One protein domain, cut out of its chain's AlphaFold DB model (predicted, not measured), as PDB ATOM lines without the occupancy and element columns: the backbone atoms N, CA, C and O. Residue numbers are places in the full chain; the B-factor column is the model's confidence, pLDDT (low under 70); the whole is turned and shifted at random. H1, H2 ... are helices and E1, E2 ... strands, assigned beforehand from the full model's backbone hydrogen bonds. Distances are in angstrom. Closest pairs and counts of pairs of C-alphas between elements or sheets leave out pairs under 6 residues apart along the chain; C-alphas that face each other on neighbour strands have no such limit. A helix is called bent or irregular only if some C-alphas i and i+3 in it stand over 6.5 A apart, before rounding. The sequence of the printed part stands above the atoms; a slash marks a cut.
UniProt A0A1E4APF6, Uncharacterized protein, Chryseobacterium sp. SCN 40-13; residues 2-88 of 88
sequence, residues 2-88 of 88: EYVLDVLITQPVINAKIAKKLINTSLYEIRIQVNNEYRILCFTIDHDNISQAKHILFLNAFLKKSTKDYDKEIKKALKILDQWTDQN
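This is residues 2 to 88 of the 88 residues of an uncharacterized protein of Chryseobacterium sp. SCN 40-13 (UniProt A0A1E4APF6). A strongly twisted sheet of four strands has one long helix, H2, packed along one face over its E4 and E3 side, while a short first helix, H1, only grazes the sheet. The sheet is a meander, each strand the antiparallel neighbour of the one before, in the order E1, E2, E3, E4, and with H2 it makes two layers, a helix on one face of a sheet. The printed part has 87 residues, with two named helices and four named strands in the order H1, E1, E2, E3, E4, H2; its class is mixed, helices and strands. It is compact, with a radius of gyration of the C-alphas of 12.6 A, and spans 35 by 27 by 27 A.

H1, residues 2 to 9, only grazes the sheet with its residues 4 to 8, and only just is on it, with 5 pairs of C-alphas within 10 A. E1, residues 19 to 21, and E2, residues 28 to 33, form an antiparallel hairpin at 145 degrees, with N 20 and O 29 at 2.8 A. E2 and E3, residues 37 to 44, form an antiparallel hairpin at 153 degrees, with N 30 and O 40 at 2.8 A. E3 and E4, residues 56 to 63, form an antiparallel hairpin at 161 degrees, with N 41 and O 60 at 2.7 A and N 57 and O 43 at 2.7 A. E4 bends by 59 degrees at residue 59. E1 and E4 are the edge strands and are apart. H2, residues 67 to 86, is on the sheet at a height over the sheet of 9.0 A. It lies over E4 and only just over E3, on which 3 of its C-alphas fall. It runs along the strands, at 24 degrees to E4 on the local plane. The closest C-alphas of E4 and H2 are those of Leu 59 and Ala 77, 5.2 A apart. H1 and H2 are apart. In H1 every O i to N i+4 pair is within hydrogen-bond range, in H2 14 of 16.

H1 begins at C-alpha 2 (-42.234, -22.304, -27.997). E2 is 16.3 A from first to last C-alpha, E3 22.2 A, and E4 20.2 A, starting at C-alpha 56 (-48.568, -39.347, -26.182). H2 is 29.4 A long and ends at C-alpha 86 (-39.450, -45.331, -12.456); it is neither bent nor irregular, but only just: C-alphas 68 and 71 are 6.2 A apart.

The two C-alphas farthest apart, those of Asn 35 and Asn 88, are 37.6 A apart. The printed part has no cut. The link from E3 to E4, 11 residues, is long. The mean pLDDT of the printed part is 73.3; it is under 70 in residues 2 to 18, 51, 66 to 68 and 87 to 88.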
ATOM      1  N   GLU A   2     -40.755 -22.276 -27.968       44.47
ATOM      2  CA  GLU A   2     -42.234 -22.304 -27.997       44.47
ATOM      3  C   GLU A   2     -42.859 -22.920 -29.253       44.47
ATOM      4  O   GLU A   2     -43.769 -23.723 -29.132       44.47
ATOM      5  N   TYR A   3     -42.342 -22.640 -30.454       50.88
ATOM      6  CA  TYR A   3     -42.970 -23.116 -31.697       50.88
ATOM      7  C   TYR A   3     -43.090 -24.646 -31.801       50.88
ATOM      8  O   TYR A   3     -44.047 -25.173 -32.358       50.88
ATOM      9  N   VAL A   4     -42.119 -25.380 -31.249       53.59
ATOM     10  CA  VAL A   4     -42.157 -26.849 -31.244       53.59
ATOM     11  C   VAL A   4     -43.207 -27.347 -30.251       53.59
ATOM     12  O   VAL A   4     -43.927 -28.285 -30.565       53.59
ATOM     13  N   LEU A   5     -43.335 -26.692 -29.092       55.28
ATOM     14  CA  LEU A   5     -44.372 -26.990 -28.103       55.28
ATOM     15  C   LEU A   5     -45.773 -26.697 -28.654       55.28
ATOM     16  O   LEU A   5     -46.646 -27.547 -28.522       55.28
ATOM     17  N   ASP A   6     -45.967 -25.577 -29.348       50.75
ATOM     18  CA  ASP A   6     -47.256 -25.237 -29.961       50.75
ATOM     19  C   ASP A   6     -47.672 -26.251 -31.031       50.75
ATOM     20  O   ASP A   6     -48.798 -26.744 -31.016       50.75
ATOM     21  N   VAL A   7     -46.768 -26.650 -31.933       53.84
ATOM     22  CA  VAL A   7     -47.080 -27.672 -32.951       53.84
ATOM     23  C   VAL A   7     -47.428 -29.024 -32.312       53.84
ATOM     24  O   VAL A   7     -48.292 -29.735 -32.827       53.84
ATOM     25  N   LEU A   8     -46.799 -29.367 -31.183       53.22
ATOM     26  CA  LEU A   8     -47.067 -30.598 -30.435       53.22
ATOM     27  C   LEU A   8     -48.403 -30.558 -29.677       53.22
ATOM     28  O   LEU A   8     -49.088 -31.575 -29.618       53.22
ATOM     29  N   ILE A   9     -48.794 -29.401 -29.136       55.84
ATOM     30  CA  ILE A   9     -50.065 -29.216 -28.413       55.84
ATOM     31  C   ILE A   9     -51.254 -29.141 -29.386       55.84
ATOM     32  O   ILE A   9     -52.357 -29.572 -29.057       55.84
ATOM     33  N   THR A  10     -51.042 -28.636 -30.606       44.88
ATOM     34  CA  THR A  10     -52.136 -28.331 -31.549       44.88
ATOM     35  C   THR A  10     -52.551 -29.520 -32.429       44.88
ATOM     36  O   THR A  10     -53.541 -29.420 -33.153       44.88
ATOM     37  N   GLN A  11     -51.842 -30.657 -32.404       50.22
ATOM     38  CA  GLN A  11     -52.218 -31.837 -33.197       50.22
ATOM     39  C   GLN A  11     -52.893 -32.925 -32.344       50.22
ATOM     40  O   GLN A  11     -52.207 -33.768 -31.773       50.22
ATOM     41  N   PRO A  12     -54.240 -32.976 -32.308       47.62
ATOM     42  CA  PRO A  12     -54.987 -33.955 -31.516       47.62
ATOM     43  C   PRO A  12     -54.921 -35.391 -32.062       47.62
ATOM     44  O   PRO A  12     -55.365 -36.313 -31.388       47.62
ATOM     45  N   VAL A  13     -54.408 -35.603 -33.283       49.94
ATOM     46  CA  VAL A  13     -54.345 -36.930 -33.914       49.94
ATOM     47  C   VAL A  13     -53.056 -37.069 -34.719       49.94
ATOM     48  O   VAL A  13     -52.940 -36.558 -35.836       49.94
ATOM     49  N   ILE A  14     -52.089 -37.811 -34.180       59.47
ATOM     50  CA  ILE A  14     -50.909 -38.234 -34.935       59.47
ATOM     51  C   ILE A  14     -51.286 -39.495 -35.714       59.47
ATOM     52  O   ILE A  14     -51.424 -40.587 -35.167       59.47
ATOM     53  N   ASN A  15     -51.476 -39.351 -37.024       56.78
ATOM     54  CA  ASN A  15     -51.771 -40.489 -37.889       56.78
ATOM     55  C   ASN A  15     -50.538 -41.409 -37.993       56.78
ATOM     56  O   ASN A  15     -49.420 -40.934 -38.207       56.78
ATOM     57  N   ALA A  16     -50.734 -42.731 -37.933       58.44
ATOM     58  CA  ALA A  16     -49.680 -43.740 -38.116       58.44
ATOM     59  C   ALA A  16     -48.930 -43.626 -39.464       58.44
ATOM     60  O   ALA A  16     -47.828 -44.146 -39.620       58.44
ATOM     61  N   LYS A  17     -49.489 -42.918 -40.455       59.16
ATOM     62  CA  LYS A  17     -48.766 -42.565 -41.691       59.16
ATOM     63  C   LYS A  17     -47.584 -41.616 -41.454       59.16
ATOM     64  O   LYS A  17     -46.637 -41.630 -42.236       59.16
ATOM     65  N   ILE A  18     -47.647 -40.802 -40.403       65.38
ATOM     66  CA  ILE A  18     -46.642 -39.794 -40.039       65.38
ATOM     67  C   ILE A  18     -45.714 -40.332 -38.939       65.38
ATOM     68  O   ILE A  18     -44.521 -40.020 -38.932       65.38
ATOM     69  N   ALA A  19     -46.245 -41.178 -38.049       74.75
ATOM     70  CA  ALA A  19     -45.494 -41.817 -36.977       74.75
ATOM     71  C   ALA A  19     -45.188 -43.294 -37.267       74.75
ATOM     72  O   ALA A  19     -46.079 -44.141 -37.281       74.75
ATOM     73  N   LYS A  20     -43.907 -43.623 -37.439       81.00
ATOM     74  CA  LYS A  20     -43.427 -45.001 -37.593       81.00
ATOM     75  C   LYS A  20     -42.996 -45.586 -36.256       81.00
ATOM     76  O   LYS A  20     -42.151 -45.006 -35.587       81.00
ATOM     77  N   LYS A  21     -43.487 -46.778 -35.911       82.75
ATOM     78  CA  LYS A  21     -42.944 -47.543 -34.780       82.75
ATOM     79  C   LYS A  21     -41.508 -47.970 -35.081       82.75
ATOM     80  O   LYS A  21     -41.224 -48.454 -36.181       82.75
ATOM     81  N   LEU A  22     -40.614 -47.791 -34.118       82.62
ATOM     82  CA  LEU A  22     -39.237 -48.253 -34.220       82.62
ATOM     83  C   LEU A  22     -39.146 -49.740 -33.866       82.62
ATOM     84  O   LEU A  22     -39.754 -50.215 -32.911       82.62
ATOM     85  N   ILE A  23     -38.374 -50.485 -34.656       74.00
ATOM     86  CA  ILE A  23     -38.187 -51.928 -34.465       74.00
ATOM     87  C   ILE A  23     -37.418 -52.147 -33.154       74.00
ATOM     88  O   ILE A  23     -36.455 -51.432 -32.881       74.00
ATOM     89  N   ASN A  24     -37.846 -53.123 -32.347       73.19
ATOM     90  CA  ASN A  24     -37.280 -53.457 -31.031       73.19
ATOM     91  C   ASN A  24     -37.360 -52.358 -29.959       73.19
ATOM     92  O   ASN A  24     -36.651 -52.433 -28.958       73.19
ATOM     93  N   THR A  25     -38.225 -51.355 -30.117       76.56
ATOM     94  CA  THR A  25     -38.487 -50.385 -29.044       76.56
ATOM     95  C   THR A  25     -39.974 -50.071 -28.957       76.56
ATOM     96  O   THR A  25     -40.721 -50.234 -29.924       76.56
ATOM     97  N   SER A  26     -40.407 -49.578 -27.803       79.06
ATOM     98  CA  SER A  26     -41.775 -49.082 -27.622       79.06
ATOM     99  C   SER A  26     -41.967 -47.669 -28.191       79.06
ATOM    100  O   SER A  26     -43.039 -47.087 -28.066       79.06
ATOM    101  N   LEU A  27     -40.927 -47.113 -28.819       83.75
ATOM    102  CA  LEU A  27     -40.900 -45.752 -29.324       83.75
ATOM    103  C   LEU A  27     -41.491 -45.649 -30.734       83.75
ATOM    104  O   LEU A  27     -41.307 -46.507 -31.602       83.75
ATOM    105  N   TYR A  28     -42.136 -44.518 -30.968       86.62
ATOM    106  CA  TYR A  28     -42.609 -44.039 -32.251       86.62
ATOM    107  C   TYR A  28     -41.725 -42.890 -32.732       86.62
ATOM    108  O   TYR A  28     -41.302 -42.039 -31.956       86.62
ATOM    109  N   GLU A  29     -41.446 -42.856 -34.029       84.88
ATOM    110  CA  GLU A  29     -40.746 -41.778 -34.715       84.88
ATOM    111  C   GLU A  29     -41.724 -41.026 -35.616       84.88
ATOM    112  O   GLU A  29     -42.209 -41.565 -36.611       84.88
ATOM    113  N   ILE A  30     -41.949 -39.754 -35.318       84.25
ATOM    114  CA  ILE A  30     -42.668 -38.811 -36.171       84.25
ATOM    115  C   ILE A  30     -41.672 -38.111 -37.087       84.25
ATOM    116  O   ILE A  30     -40.684 -37.538 -36.623       84.25
ATOM    117  N   ARG A  31     -41.940 -38.138 -38.395       80.75
ATOM    118  CA  ARG A  31     -41.112 -37.475 -39.410       80.75
ATOM    119  C   ARG A  31     -41.798 -36.208 -39.892       80.75
ATOM    120  O   ARG A  31     -42.870 -36.282 -40.486       80.75
ATOM    121  N   ILE A  32     -41.161 -35.064 -39.674       79.69
ATOM    122  CA  ILE A  32     -41.667 -33.760 -40.108       79.69
ATOM    123  C   ILE A  32     -40.676 -33.167 -41.104       79.69
ATOM    124  O   ILE A  32     -39.517 -32.921 -40.776       79.69
ATOM    125  N   GLN A  33     -41.140 -32.926 -42.327       75.94
ATOM    126  CA  GLN A  33     -40.346 -32.336 -43.397       75.94
ATOM    127  C   GLN A  33     -40.964 -30.989 -43.781       75.94
ATOM    128  O   GLN A  33     -41.899 -30.943 -44.571       75.94
ATOM    129  N   VAL A  34     -40.465 -29.904 -43.179       72.44
ATOM    130  CA  VAL A  34     -40.887 -28.528 -43.520       72.44
ATOM    131  C   VAL A  34     -39.873 -27.902 -44.482       72.44
ATOM    132  O   VAL A  34     -40.158 -27.761 -45.660       72.44
ATOM    133  N   ASN A  35     -38.653 -27.634 -44.005       72.81
ATOM    134  CA  ASN A  35     -37.473 -27.271 -44.820       72.81
ATOM    135  C   ASN A  35     -36.278 -28.209 -44.570       72.81
ATOM    136  O   ASN A  35     -35.338 -28.304 -45.349       72.81
ATOM    137  N   ASN A  36     -36.342 -28.920 -43.454       74.62
ATOM    138  CA  ASN A  36     -35.313 -29.748 -42.864       74.62
ATOM    139  C   ASN A  36     -36.030 -30.990 -42.295       74.62
ATOM    140  O   ASN A  36     -37.183 -30.879 -41.873       74.62
ATOM    141  N   GLU A  37     -35.395 -32.167 -42.312       79.25
ATOM    142  CA  GLU A  37     -36.022 -33.409 -41.824       79.25
ATOM    143  C   GLU A  37     -35.890 -33.488 -40.296       79.25
ATOM    144  O   GLU A  37     -34.846 -33.872 -39.764       79.25
ATOM    145  N   TYR A  38     -36.947 -33.104 -39.587       82.12
ATOM    146  CA  TYR A  38     -37.052 -33.255 -38.141       82.12
ATOM    147  C   TYR A  38     -37.633 -34.617 -37.791       82.12
ATOM    148  O   TYR A  38     -38.534 -35.133 -38.461       82.12
ATOM    149  N   ARG A  39     -37.107 -35.196 -36.718       83.31
ATOM    150  CA  ARG A  39     -37.564 -36.462 -36.165       83.31
ATOM    151  C   ARG A  39     -37.892 -36.269 -34.707       83.31
ATOM    152  O   ARG A  39     -37.079 -35.734 -33.957       83.31
ATOM    153  N   ILE A  40     -39.084 -36.698 -34.330       84.56
ATOM    154  CA  ILE A  40     -39.560 -36.630 -32.957       84.56
ATOM    155  C   ILE A  40     -39.795 -38.054 -32.484       84.56
ATOM    156  O   ILE A  40     -40.538 -38.803 -33.111       84.56
ATOM    157  N   LEU A  41     -39.131 -38.424 -31.399       86.56
ATOM    158  CA  LEU A  41     -39.335 -39.673 -30.691       86.56
ATOM    159  C   LEU A  41     -40.422 -39.469 -29.646       86.56
ATOM    160  O   LEU A  41     -40.322 -38.582 -28.792       86.56
ATOM    161  N   CYS A  42     -41.451 -40.297 -29.718       85.19
ATOM    162  CA  CYS A  42     -42.571 -40.286 -28.800       85.19
ATOM    163  C   CYS A  42     -42.959 -41.697 -28.362       85.19
ATOM    164  O   CYS A  42     -42.537 -42.694 -28.941       85.19
ATOM    165  N   PHE A  43     -43.750 -41.772 -27.305       83.88
ATOM    166  CA  PHE A  43     -44.252 -42.998 -26.712       83.88
ATOM    167  C   PHE A  43     -45.745 -42.836 -26.433       83.88
ATOM    168  O   PHE A  43     -46.200 -41.757 -26.067       83.88
ATOM    169  N   THR A  44     -46.519 -43.891 -26.632       81.75
ATOM    170  CA  THR A  44     -47.962 -43.905 -26.380       81.75
ATOM    171  C   THR A  44     -48.213 -44.574 -25.037       81.75
ATOM    172  O   THR A  44     -47.829 -45.729 -24.870       81.75
ATOM    173  N   ILE A  45     -48.837 -43.872 -24.090       77.19
ATOM    174  CA  ILE A  45     -48.995 -44.382 -22.718       77.19
ATOM    175  C   ILE A  45     -50.175 -45.360 -22.634       77.19
ATOM    176  O   ILE A  45     -50.072 -46.426 -22.038       77.19
ATOM    177  N   ASP A  46     -51.291 -45.008 -23.264       74.06
ATOM    178  CA  ASP A  46     -52.590 -45.660 -23.029       74.06
ATOM    179  C   ASP A  46     -52.956 -46.691 -24.091       74.06
ATOM    180  O   ASP A  46     -53.802 -47.549 -23.849       74.06
ATOM    181  N   HIS A  47     -52.362 -46.607 -25.282       76.56
ATOM    182  CA  HIS A  47     -52.686 -47.523 -26.365       76.56
ATOM    183  C   HIS A  47     -51.475 -47.824 -27.231       76.56
ATOM    184  O   HIS A  47     -50.773 -46.916 -27.659       76.56
ATOM    185  N   ASP A  48     -51.318 -49.084 -27.629       70.81
ATOM    186  CA  ASP A  48     -50.280 -49.507 -28.574       70.81
ATOM    187  C   ASP A  48     -50.375 -48.846 -29.948       70.81
ATOM    188  O   ASP A  48     -49.435 -48.937 -30.728       70.81
ATOM    189  N   ASN A  49     -51.498 -48.219 -30.293       72.00
ATOM    190  CA  ASN A  49     -51.711 -47.637 -31.605       72.00
ATOM    191  C   ASN A  49     -51.700 -46.121 -31.466       72.00
ATOM    192  O   ASN A  49     -52.618 -45.542 -30.891       72.00
ATOM    193  N   ILE A  50     -50.688 -45.475 -32.040       73.12
ATOM    194  CA  ILE A  50     -50.520 -44.020 -31.963       73.12
ATOM    195  C   ILE A  50     -51.705 -43.236 -32.535       73.12
ATOM    196  O   ILE A  50     -51.975 -42.130 -32.087       73.12
ATOM    197  N   SER A  51     -52.462 -43.828 -33.464       69.75
ATOM    198  CA  SER A  51     -53.667 -43.196 -34.009       69.75
ATOM    199  C   SER A  51     -54.867 -43.227 -33.054       69.75
ATOM    200  O   SER A  51     -55.847 -42.533 -33.312       69.75
ATOM    201  N   GLN A  52     -54.833 -44.074 -32.022       70.81
ATOM    202  CA  GLN A  52     -55.898 -44.241 -31.024       70.81
ATOM    203  C   GLN A  52     -55.465 -43.792 -29.622       70.81
ATOM    204  O   GLN A  52     -56.311 -43.665 -28.738       70.81
ATOM    205  N   ALA A  53     -54.169 -43.553 -29.419       71.06
ATOM    206  CA  ALA A  53     -53.623 -43.035 -28.176       71.06
ATOM    207  C   ALA A  53     -54.152 -41.619 -27.909       71.06
ATOM    208  O   ALA A  53     -54.153 -40.770 -28.802       71.06
ATOM    209  N   LYS A  54     -54.597 -41.372 -26.675       70.00
ATOM    210  CA  LYS A  54     -55.040 -40.048 -26.219       70.00
ATOM    211  C   LYS A  54     -53.916 -39.309 -25.510       70.00
ATOM    212  O   LYS A  54     -53.842 -38.087 -25.615       70.00
ATOM    213  N   HIS A  55     -53.027 -40.041 -24.842       71.94
ATOM    214  CA  HIS A  55     -51.824 -39.498 -24.243       71.94
ATOM    215  C   HIS A  55     -50.583 -40.049 -24.943       71.94
ATOM    216  O   HIS A  55     -50.312 -41.254 -25.016       71.94
ATOM    217  N   ILE A  56     -49.823 -39.106 -25.488       76.88
ATOM    218  CA  ILE A  56     -48.568 -39.347 -26.182       76.88
ATOM    219  C   ILE A  56     -47.503 -38.544 -25.449       76.88
ATOM    220  O   ILE A  56     -47.611 -37.329 -25.295       76.88
ATOM    221  N   LEU A  57     -46.467 -39.238 -25.002       79.12
ATOM    222  CA  LEU A  57     -45.300 -38.648 -24.382       79.12
ATOM    223  C   LEU A  57     -44.271 -38.331 -25.465       79.12
ATOM    224  O   LEU A  57     -43.757 -39.229 -26.130       79.12
ATOM    225  N   PHE A  58     -43.948 -37.056 -25.639       81.38
ATOM    226  CA  PHE A  58     -42.862 -36.634 -26.517       81.38
ATOM    227  C   PHE A  58     -41.563 -36.599 -25.723       81.38
ATOM    228  O   PHE A  58     -41.446 -35.868 -24.745       81.38
ATOM    229  N   LEU A  59     -40.591 -37.403 -26.144       83.38
ATOM    230  CA  LEU A  59     -39.356 -37.607 -25.392       83.38
ATOM    231  C   LEU A  59     -38.230 -36.736 -25.934       83.38
ATOM    232  O   LEU A  59     -37.499 -36.106 -25.175       83.38
ATOM    233  N   ASN A  60     -38.057 -36.727 -27.256       83.00
ATOM    234  CA  ASN A  60     -36.926 -36.048 -27.868       83.00
ATOM    235  C   ASN A  60     -37.210 -35.655 -29.316       83.00
ATOM    236  O   ASN A  60     -37.732 -36.458 -30.083       83.00
ATOM    237  N   ALA A  61     -36.821 -34.445 -29.712       83.12
ATOM    238  CA  ALA A  61     -36.950 -33.945 -31.073       83.12
ATOM    239  C   ALA A  61     -35.588 -33.473 -31.580       83.12
ATOM    240  O   ALA A  61     -34.928 -32.653 -30.944       83.12
ATOM    241  N   PHE A  62     -35.172 -33.960 -32.745       82.50
ATOM    242  CA  PHE A  62     -33.881 -33.612 -33.318       82.50
ATOM    243  C   PHE A  62     -33.959 -33.426 -34.825       82.50
ATOM    244  O   PHE A  62     -34.793 -33.993 -35.534       82.50
ATOM    245  N   LEU A  63     -33.039 -32.609 -35.322       82.94
ATOM    246  CA  LEU A  63     -32.835 -32.439 -36.744       82.94
ATOM    247  C   LEU A  63     -31.960 -33.578 -37.270       82.94
ATOM    248  O   LEU A  63     -30.857 -33.793 -36.765       82.94
ATOM    249  N   LYS A  64     -32.403 -34.274 -38.320       73.62
ATOM    250  CA  LYS A  64     -31.592 -35.302 -38.974       73.62
ATOM    251  C   LYS A  64     -30.417 -34.648 -39.701       73.62
ATOM    252  O   LYS A  64     -30.556 -34.141 -40.810       73.62
ATOM    253  N   LYS A  65     -29.252 -34.675 -39.058       70.00
ATOM    254  CA  LYS A  65     -27.970 -34.241 -39.635       70.00
ATOM    255  C   LYS A  65     -27.104 -35.428 -40.069       70.00
ATOM    256  O   LYS A  65     -26.467 -35.360 -41.112       70.00
ATOM    257  N   SER A  66     -27.106 -36.525 -39.305       64.19
ATOM    258  CA  SER A  66     -26.345 -37.752 -39.589       64.19
ATOM    259  C   SER A  66     -26.984 -38.980 -38.926       64.19
ATOM    260  O   SER A  66     -27.652 -38.861 -37.900       64.19
ATOM    261  N   THR A  67     -26.764 -40.176 -39.482       64.75
ATOM    262  CA  THR A  67     -27.211 -41.455 -38.896       64.75
ATOM    263  C   THR A  67     -26.533 -41.773 -37.564       64.75
ATOM    264  O   THR A  67     -27.142 -42.432 -36.734       64.75
ATOM    265  N   LYS A  68     -25.316 -41.271 -37.304       63.97
ATOM    266  CA  LYS A  68     -24.619 -41.494 -36.019       63.97
ATOM    267  C   LYS A  68     -25.282 -40.803 -34.828       63.97
ATOM    268  O   LYS A  68     -25.152 -41.274 -33.700       63.97
ATOM    269  N   ASP A  69     -25.962 -39.689 -35.066       71.38
ATOM    270  CA  ASP A  69     -26.656 -38.967 -34.000       71.38
ATOM    271  C   ASP A  69     -27.969 -39.667 -33.638       71.38
ATOM    272  O   ASP A  69     -28.399 -39.627 -32.491       71.38
ATOM    273  N   TYR A  70     -28.542 -40.417 -34.582       77.81
ATOM    274  CA  TYR A  70     -29.803 -41.129 -34.418       77.81
ATOM    275  C   TYR A  70     -29.811 -42.085 -33.218       77.81
ATOM    276  O   TYR A  70     -30.675 -41.984 -32.348       77.81
ATOM    277  N   ASP A  71     -28.803 -42.954 -33.114       81.38
ATOM    278  CA  ASP A  71     -28.714 -43.927 -32.019       81.38
ATOM    279  C   ASP A  71     -28.525 -43.247 -30.657       81.38
ATOM    280  O   ASP A  71     -29.010 -43.734 -29.632       81.38
ATOM    281  N   LYS A  72     -27.829 -42.103 -30.626       85.12
ATOM    282  CA  LYS A  72     -27.655 -41.316 -29.399       85.12
ATOM    283  C   LYS A  72     -28.974 -40.696 -28.961       85.12
ATOM    284  O   LYS A  72     -29.291 -40.739 -27.775       85.12
ATOM    285  N   GLU A  73     -29.737 -40.145 -29.899       84.81
ATOM    286  CA  GLU A  73     -31.029 -39.532 -29.603       84.81
ATOM    287  C   GLU A  73     -32.081 -40.577 -29.185       84.81
ATOM    288  O   GLU A  73     -32.857 -40.294 -28.271       84.81
ATOM    289  N   ILE A  74     -32.043 -41.803 -29.736       84.69
ATOM    290  CA  ILE A  74     -32.857 -42.937 -29.254       84.69
ATOM    291  C   ILE A  74     -32.476 -43.324 -27.829       84.69
ATOM    292  O   ILE A  74     -33.350 -43.432 -26.973       84.69
ATOM    293  N   LYS A  75     -31.182 -43.506 -27.539       86.38
ATOM    294  CA  LYS A  75     -30.728 -43.854 -26.183       86.38
ATOM    295  C   LYS A  75     -31.132 -42.800 -25.155       86.38
ATOM    296  O   LYS A  75     -31.520 -43.153 -24.047       86.38
ATOM    297  N   LYS A  76     -31.072 -41.514 -25.516       85.81
ATOM    298  CA  LYS A  76     -31.577 -40.428 -24.666       85.81
ATOM    299  C   LYS A  76     -33.081 -40.548 -24.440       85.81
ATOM    300  O   LYS A  76     -33.507 -40.465 -23.297       85.81
ATOM    301  N   ALA A  77     -33.860 -40.771 -25.497       85.19
ATOM    302  CA  ALA A  77     -35.308 -40.925 -25.382       85.19
ATOM    303  C   ALA A  77     -35.689 -42.122 -24.495       85.19
ATOM    304  O   ALA A  77     -36.523 -41.968 -23.612       85.19
ATOM    305  N   LEU A  78     -35.030 -43.275 -24.662       84.94
ATOM    306  CA  LEU A  78     -35.227 -44.446 -23.799       84.94
ATOM    307  C   LEU A  78     -34.870 -44.150 -22.341       84.94
ATOM    308  O   LEU A  78     -35.629 -44.503 -21.454       84.94
ATOM    309  N   LYS A  79     -33.765 -43.439 -22.086       86.50
ATOM    310  CA  LYS A  79     -33.381 -43.058 -20.721       86.50
ATOM    311  C   LYS A  79     -34.407 -42.128 -20.062       86.50
ATOM    312  O   LYS A  79     -34.666 -42.267 -18.875       86.50
ATOM    313  N   ILE A  80     -34.973 -41.184 -20.818       83.69
ATOM    314  CA  ILE A  80     -36.047 -40.305 -20.330       83.69
ATOM    315  C   ILE A  80     -37.313 -41.125 -20.050       83.69
ATOM    316  O   ILE A  80     -37.980 -40.886 -19.050       83.69
ATOM    317  N   LEU A  81     -37.623 -42.104 -20.905       83.44
ATOM    318  CA  LEU A  81     -38.766 -42.995 -20.718       83.44
ATOM    319  C   LEU A  81     -38.610 -43.883 -19.473       83.44
ATOM    320  O   LEU A  81     -39.553 -43.971 -18.693       83.44
ATOM    321  N   ASP A  82     -37.436 -44.482 -19.258       85.19
ATOM    322  CA  ASP A  82     -37.132 -45.251 -18.041       85.19
ATOM    323  C   ASP A  82     -37.284 -44.367 -16.800       85.19
ATOM    324  O   ASP A  82     -37.984 -44.735 -15.868       85.19
ATOM    325  N   GLN A  83     -36.723 -43.153 -16.815       82.56
ATOM    326  CA  GLN A  83     -36.862 -42.214 -15.696       82.56
ATOM    327  C   GLN A  83     -38.316 -41.823 -15.416       82.56
ATOM    328  O   GLN A  83     -38.691 -41.662 -14.259       82.56
ATOM    329  N   TRP A  84     -39.128 -41.652 -16.458       80.31
ATOM    330  CA  TRP A  84     -40.552 -41.360 -16.309       80.31
ATOM    331  C   TRP A  84     -41.333 -42.561 -15.755       80.31
ATOM    332  O   TRP A  84     -42.263 -42.370 -14.973       80.31
ATOM    333  N   THR A  85     -40.937 -43.780 -16.134       76.50
ATOM    334  CA  THR A  85     -41.555 -45.036 -15.679       76.50
ATOM    335  C   THR A  85     -41.161 -45.367 -14.241       76.50
ATOM    336  O   THR A  85     -42.009 -45.777 -13.472       76.50
ATOM    337  N   ASP A  86     -39.911 -45.123 -13.839       74.94
ATOM    338  CA  ASP A  86     -39.450 -45.331 -12.456       74.94
ATOM    339  C   ASP A  86     -40.083 -44.342 -11.457       74.94
ATOM    340  O   ASP A  86     -40.051 -44.569 -10.246       74.94
ATOM    341  N   GLN A  87     -40.620 -43.215 -11.939       60.00
ATOM    342  CA  GLN A  87     -41.242 -42.175 -11.111       60.00
ATOM    343  C   GLN A  87     -42.771 -42.287 -10.982       60.00
ATOM    344  O   GLN A  87     -43.341 -41.522 -10.200       60.00
ATOM    345  N   ASN A  88     -43.429 -43.200 -11.709       51.62
ATOM    346  CA  ASN A  88     -44.884 -43.428 -11.671       51.62
ATOM    347  C   ASN A  88     -45.219 -44.877 -11.316       51.62
ATOM    348  O   ASN A  88     -46.224 -45.072 -10.599       51.62
TER     349      ASN A  88